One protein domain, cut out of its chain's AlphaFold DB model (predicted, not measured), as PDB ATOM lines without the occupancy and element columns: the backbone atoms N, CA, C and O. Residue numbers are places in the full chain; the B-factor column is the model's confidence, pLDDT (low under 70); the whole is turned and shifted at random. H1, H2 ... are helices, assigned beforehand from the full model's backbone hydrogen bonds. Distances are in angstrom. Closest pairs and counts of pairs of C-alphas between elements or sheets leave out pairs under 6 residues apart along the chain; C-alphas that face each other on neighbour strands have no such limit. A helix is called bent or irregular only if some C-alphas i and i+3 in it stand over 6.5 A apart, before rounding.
ATOM      1  N   LYS A   2     155.518  89.232 123.563       63.28
ATOM      2  CA  LYS A   2     155.747  90.331 124.537       63.28
ATOM      3  C   LYS A   2     154.476  90.916 125.189       63.28
ATOM      4  O   LYS A   2     154.549  91.531 126.244       63.28
ATOM      5  N   LYS A   3     153.311  90.717 124.558       68.56
ATOM      6  CA  LYS A   3     152.011  91.251 125.015       68.56
ATOM      7  C   LYS A   3     151.524  90.591 126.311       68.56
ATOM      8  O   LYS A   3     150.959  91.265 127.161       68.56
ATOM      9  N   ILE A   4     151.803  89.297 126.474       79.44
ATOM     10  CA  ILE A   4     151.434  88.538 127.677       79.44
ATOM     11  C   ILE A   4     152.269  88.995 128.878       79.44
ATOM     12  O   ILE A   4     151.739  89.142 129.971       79.44
ATOM     13  N   THR A   5     153.553  89.295 128.667       76.44
ATOM     14  CA  THR A   5     154.447  89.789 129.723       76.44
ATOM     15  C   THR A   5     153.995  91.143 130.269       76.44
ATOM     16  O   THR A   5     153.989  91.336 131.479       76.44
ATOM     17  N   LEU A   6     153.562  92.062 129.398       75.81
ATOM     18  CA  LEU A   6     153.069  93.375 129.822       75.81
ATOM     19  C   LEU A   6     151.714  93.276 130.538       75.81
ATOM     20  O   LEU A   6     151.513  93.935 131.553       75.81
ATOM     21  N   ALA A   7     150.819  92.411 130.051       77.94
ATOM     22  CA  ALA A   7     149.543  92.149 130.712       77.94
ATOM     23  C   ALA A   7     149.742  91.537 132.108       77.94
ATOM     24  O   ALA A   7     149.132  91.991 133.068       77.94
ATOM     25  N   ALA A   8     150.645  90.562 132.246       78.50
ATOM     26  CA  ALA A   8     150.963  89.955 133.537       78.50
ATOM     27  C   ALA A   8     151.594  90.960 134.517       78.50
ATOM     28  O   ALA A   8     151.218  90.996 135.687       78.50
ATOM     29  N   ALA A   9     152.510  91.809 134.040       77.31
ATOM     30  CA  ALA A   9     153.108  92.865 134.853       77.31
ATOM     31  C   ALA A   9     152.072  93.905 135.317       77.31
ATOM     32  O   ALA A   9     152.103  94.323 136.472       77.31
ATOM     33  N   PHE A  10     151.124  94.281 134.450       79.81
ATOM     34  CA  PHE A  10     150.050  95.214 134.794       79.81
ATOM     35  C   PHE A  10     149.095  94.633 135.845       79.81
ATOM     36  O   PHE A  10     148.779  95.304 136.823       79.81
ATOM     37  N   THR A  11     148.699  93.366 135.702       77.62
ATOM     38  CA  THR A  11     147.848  92.685 136.691       77.62
ATOM     39  C   THR A  11     148.523  92.588 138.063       77.62
ATOM     40  O   THR A  11     147.868  92.809 139.079       77.62
ATOM     41  N   LEU A  12     149.831  92.309 138.110       77.69
ATOM     42  CA  LEU A  12     150.597  92.277 139.364       77.69
ATOM     43  C   LEU A  12     150.736  93.666 140.004       77.69
ATOM     44  O   LEU A  12     150.639  93.788 141.220       77.69
ATOM     45  N   ALA A  13     150.923  94.713 139.199       76.94
ATOM     46  CA  ALA A  13     150.992  96.088 139.690       76.94
ATOM     47  C   ALA A  13     149.632  96.626 140.179       76.94
ATOM     48  O   ALA A  13     149.601  97.488 141.052       76.94
ATOM     49  N   ALA A  14     148.517  96.119 139.644       74.69
ATOM     50  CA  ALA A  14     147.160  96.516 140.030       74.69
ATOM     51  C   ALA A  14     146.634  95.802 141.291       74.69
ATOM     52  O   ALA A  14     145.650  96.240 141.882       74.69
ATOM     53  N   PHE A  15     147.286  94.723 141.732       73.25
ATOM     54  CA  PHE A  15     146.893  93.946 142.912       73.25
ATOM     55  C   PHE A  15     146.692  94.758 144.214       73.25
ATOM     56  O   PHE A  15     145.701  94.503 144.896       73.25
ATOM     57  N   PRO A  16     147.531  95.758 144.571       70.56
ATOM     58  CA  PRO A  16     147.305  96.578 145.766       70.56
ATOM     59  C   PRO A  16     146.061  97.481 145.695       70.56
ATOM     60  O   PRO A  16     145.640  97.995 146.726       70.56
ATOM     61  N   ALA A  17     145.453  97.674 144.517       67.75
ATOM     62  CA  ALA A  17     144.217  98.447 144.367       67.75
ATOM     63  C   ALA A  17     142.944  97.624 144.646       67.75
ATOM     64  O   ALA A  17     141.851  98.192 144.701       67.75
ATOM     65  N   LEU A  18     143.048  96.300 144.830       70.31
ATOM     66  CA  LEU A  18     141.919  95.471 145.246       70.31
ATOM     67  C   LEU A  18     141.649  95.728 146.735       70.31
ATOM     68  O   LEU A  18     142.272  95.123 147.608       70.31
ATOM     69  N   SER A  19     140.753  96.679 147.008       64.75
ATOM     70  CA  SER A  19     140.404  97.183 148.337       64.75
ATOM     71  C   SER A  19     139.752  96.105 149.218       64.75
ATOM     72  O   SER A  19     138.539  96.068 149.405       64.75
ATOM     73  N   SER A  32     132.415 117.815 164.206       59.34
ATOM     74  CA  SER A  32     133.267 119.002 164.264       59.34
ATOM     75  C   SER A  32     133.845 119.292 162.872       59.34
ATOM     76  O   SER A  32     133.890 118.412 162.011       59.34
ATOM     77  N   ILE A  33     134.286 120.535 162.636       59.56
ATOM     78  CA  ILE A  33     134.921 120.952 161.367       59.56
ATOM     79  C   ILE A  33     136.116 120.039 161.024       59.56
ATOM     80  O   ILE A  33     136.318 119.682 159.868       59.56
ATOM     81  N   GLU A  34     136.834 119.574 162.044       58.28
ATOM     82  CA  GLU A  34     137.991 118.678 161.947       58.28
ATOM     83  C   GLU A  34     137.620 117.279 161.410       58.28
ATOM     84  O   GLU A  34     138.363 116.682 160.631       58.28
ATOM     85  N   THR A  35     136.418 116.783 161.729       58.06
ATOM     86  CA  THR A  35     135.882 115.520 161.187       58.06
ATOM     87  C   THR A  35     135.540 115.634 159.698       58.06
ATOM     88  O   THR A  35     135.673 114.657 158.961       58.06
ATOM     89  N   ILE A  36     135.131 116.819 159.224       58.38
ATOM     90  CA  ILE A  36     134.862 117.049 157.795       58.38
ATOM     91  C   ILE A  36     136.173 117.005 157.011       58.38
ATOM     92  O   ILE A  36     136.205 116.410 155.939       58.38
ATOM     93  N   GLU A  37     137.259 117.561 157.546       55.31
ATOM     94  CA  GLU A  37     138.573 117.517 156.894       55.31
ATOM     95  C   GLU A  37     139.168 116.101 156.883       55.31
ATOM     96  O   GLU A  37     139.667 115.664 155.848       55.31
ATOM     97  N   ALA A  38     139.024 115.341 157.975       57.94
ATOM     98  CA  ALA A  38     139.471 113.946 158.045       57.94
ATOM     99  C   ALA A  38     138.639 112.986 157.167       57.94
ATOM    100  O   ALA A  38     139.169 112.008 156.641       57.94
ATOM    101  N   GLY A  39     137.336 113.249 156.994       54.62
ATOM    102  CA  GLY A  39     136.445 112.473 156.121       54.62
ATOM    103  C   GLY A  39     136.474 112.909 154.651       54.62
ATOM    104  O   GLY A  39     136.127 112.129 153.762       54.62
ATOM    105  N   THR A  40     136.924 114.134 154.369       53.84
ATOM    106  CA  THR A  40     137.110 114.658 153.010       53.84
ATOM    107  C   THR A  40     138.503 114.290 152.511       53.84
ATOM    108  O   THR A  40     139.355 115.133 152.241       53.84
ATOM    109  N   VAL A  41     138.728 112.992 152.314       52.09
ATOM    110  CA  VAL A  41     139.877 112.464 151.565       52.09
ATOM    111  C   VAL A  41     139.701 112.737 150.063       52.09
ATOM    112  O   VAL A  41     139.607 111.830 149.241       52.09
ATOM    113  N   ALA A  42     139.633 114.012 149.669       54.97
ATOM    114  CA  ALA A  42     139.427 114.425 148.277       54.97
ATOM    115  C   ALA A  42     140.653 114.178 147.375       54.97
ATOM    116  O   ALA A  42     140.571 114.345 146.160       54.97
ATOM    117  N   SER A  43     141.800 113.764 147.920       53.56
ATOM    118  CA  SER A  43     142.985 113.365 147.136       53.56
ATOM    119  C   SER A  43     143.935 112.405 147.868       53.56
ATOM    120  O   SER A  43     144.976 112.046 147.321       53.56
ATOM    121  N   ASP A  44     143.588 111.947 149.074       54.38
ATOM    122  CA  ASP A  44     144.516 111.236 149.971       54.38
ATOM    123  C   ASP A  44     144.838 109.797 149.530       54.38
ATOM    124  O   ASP A  44     145.803 109.184 149.971       54.38
ATOM    125  N   HIS A  45     144.101 109.270 148.548       57.69
ATOM    126  CA  HIS A  45     144.449 107.996 147.922       57.69
ATOM    127  C   HIS A  45     145.716 108.070 147.055       57.69
ATOM    128  O   HIS A  45     146.108 107.042 146.509       57.69
ATOM    129  N   GLY A  46     146.336 109.253 146.889       69.62
ATOM    130  CA  GLY A  46     147.671 109.485 146.309       69.62
ATOM    131  C   GLY A  46     147.875 109.049 144.851       69.62
ATOM    132  O   GLY A  46     148.858 109.428 144.223       69.62
ATOM    133  N   ILE A  47     146.946 108.268 144.298       73.50
ATOM    134  CA  ILE A  47     147.099 107.510 143.059       73.50
ATOM    135  C   ILE A  47     146.315 108.120 141.901       73.50
ATOM    136  O   ILE A  47     146.711 107.960 140.748       73.50
ATOM    137  N   LEU A  48     145.256 108.888 142.188       77.69
ATOM    138  CA  LEU A  48     144.454 109.547 141.154       77.69
ATOM    139  C   LEU A  48     145.291 110.546 140.347       77.69
ATOM    140  O   LEU A  48     145.269 110.504 139.119       77.69
ATOM    141  N   VAL A  49     146.082 111.391 141.017       81.62
ATOM    142  CA  VAL A  49     146.950 112.374 140.346       81.62
ATOM    143  C   VAL A  49     147.989 111.682 139.442       81.62
ATOM    144  O   VAL A  49     148.037 112.014 138.256       81.62
ATOM    145  N   PRO A  50     148.757 110.672 139.905       80.94
ATOM    146  CA  PRO A  50     149.634 109.884 139.037       80.94
ATOM    147  C   PRO A  50     148.934 109.215 137.845       80.94
ATOM    148  O   PRO A  50     149.483 109.224 136.745       80.94
ATOM    149  N   ILE A  51     147.730 108.656 138.024       83.25
ATOM    150  CA  ILE A  51     146.983 108.005 136.933       83.25
ATOM    151  C   ILE A  51     146.617 109.015 135.844       83.25
ATOM    152  O   ILE A  51     146.825 108.732 134.663       83.25
ATOM    153  N   PHE A  52     146.114 110.195 136.215       83.56
ATOM    154  CA  PHE A  52     145.781 111.229 135.234       83.56
ATOM    155  C   PHE A  52     147.017 111.718 134.474       83.56
ATOM    156  O   PHE A  52     146.949 111.906 133.261       83.56
ATOM    157  N   VAL A  53     148.161 111.842 135.151       85.88
ATOM    158  CA  VAL A  53     149.436 112.185 134.506       85.88
ATOM    159  C   VAL A  53     149.849 111.112 133.493       85.88
ATOM    160  O   VAL A  53     150.177 111.441 132.354       85.88
ATOM    161  N   LEU A  54     149.781 109.830 133.861       85.44
ATOM    162  CA  LEU A  54     150.092 108.728 132.945       85.44
ATOM    163  C   LEU A  54     149.132 108.669 131.749       85.44
ATOM    164  O   LEU A  54     149.574 108.394 130.635       85.44
ATOM    165  N   LEU A  55     147.843 108.953 131.956       86.38
ATOM    166  CA  LEU A  55     146.836 108.980 130.891       86.38
ATOM    167  C   LEU A  55     147.136 110.096 129.883       86.38
ATOM    168  O   LEU A  55     147.163 109.838 128.683       86.38
ATOM    169  N   ILE A  56     147.432 111.309 130.361       89.31
ATOM    170  CA  ILE A  56     147.775 112.452 129.502       89.31
ATOM    171  C   ILE A  56     149.041 112.161 128.691       89.31
ATOM    172  O   ILE A  56     149.061 112.385 127.481       89.31
ATOM    173  N   ILE A  57     150.080 111.618 129.332       88.12
ATOM    174  CA  ILE A  57     151.328 111.243 128.654       88.12
ATOM    175  C   ILE A  57     151.058 110.154 127.608       88.12
ATOM    176  O   ILE A  57     151.486 110.283 126.465       88.12
ATOM    177  N   GLY A  58     150.307 109.108 127.959       85.50
ATOM    178  CA  GLY A  58     149.933 108.043 127.029       85.50
ATOM    179  C   GLY A  58     149.144 108.555 125.821       85.50
ATOM    180  O   GLY A  58     149.439 108.164 124.694       85.50
ATOM    181  N   ALA A  59     148.193 109.464 126.038       87.19
ATOM    182  CA  ALA A  59     147.408 110.084 124.973       87.19
ATOM    183  C   ALA A  59     148.267 110.964 124.048       87.19
ATOM    184  O   ALA A  59     148.073 110.940 122.838       87.19
ATOM    185  N   ALA A  60     149.245 111.691 124.597       87.00
ATOM    186  CA  ALA A  60     150.160 112.522 123.814       87.00
ATOM    187  C   ALA A  60     151.101 111.700 122.913       87.00
ATOM    188  O   ALA A  60     151.434 112.144 121.819       87.00
ATOM    189  N   ILE A  61     151.527 110.511 123.357       92.06
ATOM    190  CA  ILE A  61     152.422 109.627 122.588       92.06
ATOM    191  C   ILE A  61     151.648 108.791 121.549       92.06
ATOM    192  O   ILE A  61     152.232 108.312 120.581       92.06
ATOM    193  N   ALA A  62     150.342 108.583 121.749       84.12
ATOM    194  CA  ALA A  62     149.488 107.773 120.876       84.12
ATOM    195  C   ALA A  62     148.912 108.529 119.656       84.12
ATOM    196  O   ALA A  62     148.143 107.929 118.902       84.12
ATOM    197  N   ASN A  63     149.257 109.811 119.484       53.66
ATOM    198  CA  ASN A  63     148.865 110.662 118.353       53.66
ATOM    199  C   ASN A  63     149.880 110.615 117.204       53.66
ATOM    200  O   ASN A  63     151.089 110.782 117.484       53.66
TER     201      ASN A  63
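What this domain is: This is residues 2 to 19 and 32 to 63 of the 63 residues of an uncharacterized protein of Rhodobacteraceae bacterium (UniProt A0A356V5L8). Three separate helices make a thin, open layer: H2 and H3 follow each other along one drawn-out stretch of chain, joined by residues 40 to 47, while H1 lies across a gap from H3. No helix packs on another, and there is no common core. The printed part has 50 residues with three named helices, H1, H2 and H3 in chain order, and no named strand; its class is all helix. It is extended, with a radius of gyration of the C-alphas of 16.4 A, and only just flat, spanning 54 by 27 by 8 A.

Where its parts are: Find C-alpha 2 at (155.747, 90.331, 124.537); from there H1, residues 2 to 17, runs 24.3 A to C-alpha 17. H1 is irregular: C-alphas 13 and 16 are 7.1 A apart. After the cut, look at C-alpha 33 at (134.921, 120.952, 161.367), where H2, residues 33 to 39, begins. H3, residues 48 to 61, covers 20.2 A and ends at C-alpha 61, at (152.422, 109.627, 122.588).

How they stand to each other: H1 and H2 are apart, with no C-alpha of the one within 8 A of the other. By the same test H1 and H3 are apart, and so are H2 and H3. Residues 2 to 16, 32 to 46 and 48 to 63 stand free. In H2 and H3 every O i to N i+4 pair is within hydrogen-bond range; in H1, 10 of 12 are.

The domain as a whole: The two C-alphas farthest apart, those of Lys 2 and Ser 32, are 53.9 A apart. Residues 20 to 31 are not printed, and C-alphas 19 and 32 stand 27.9 A apart across this cut, which falls in the link from H1 to H2. The link from H2 to H3, 8 residues, is short. Mean pLDDT of the printed part is 71.9; it is under 70 at residues 2 to 3, 17, 19, 32 to 46 and 63.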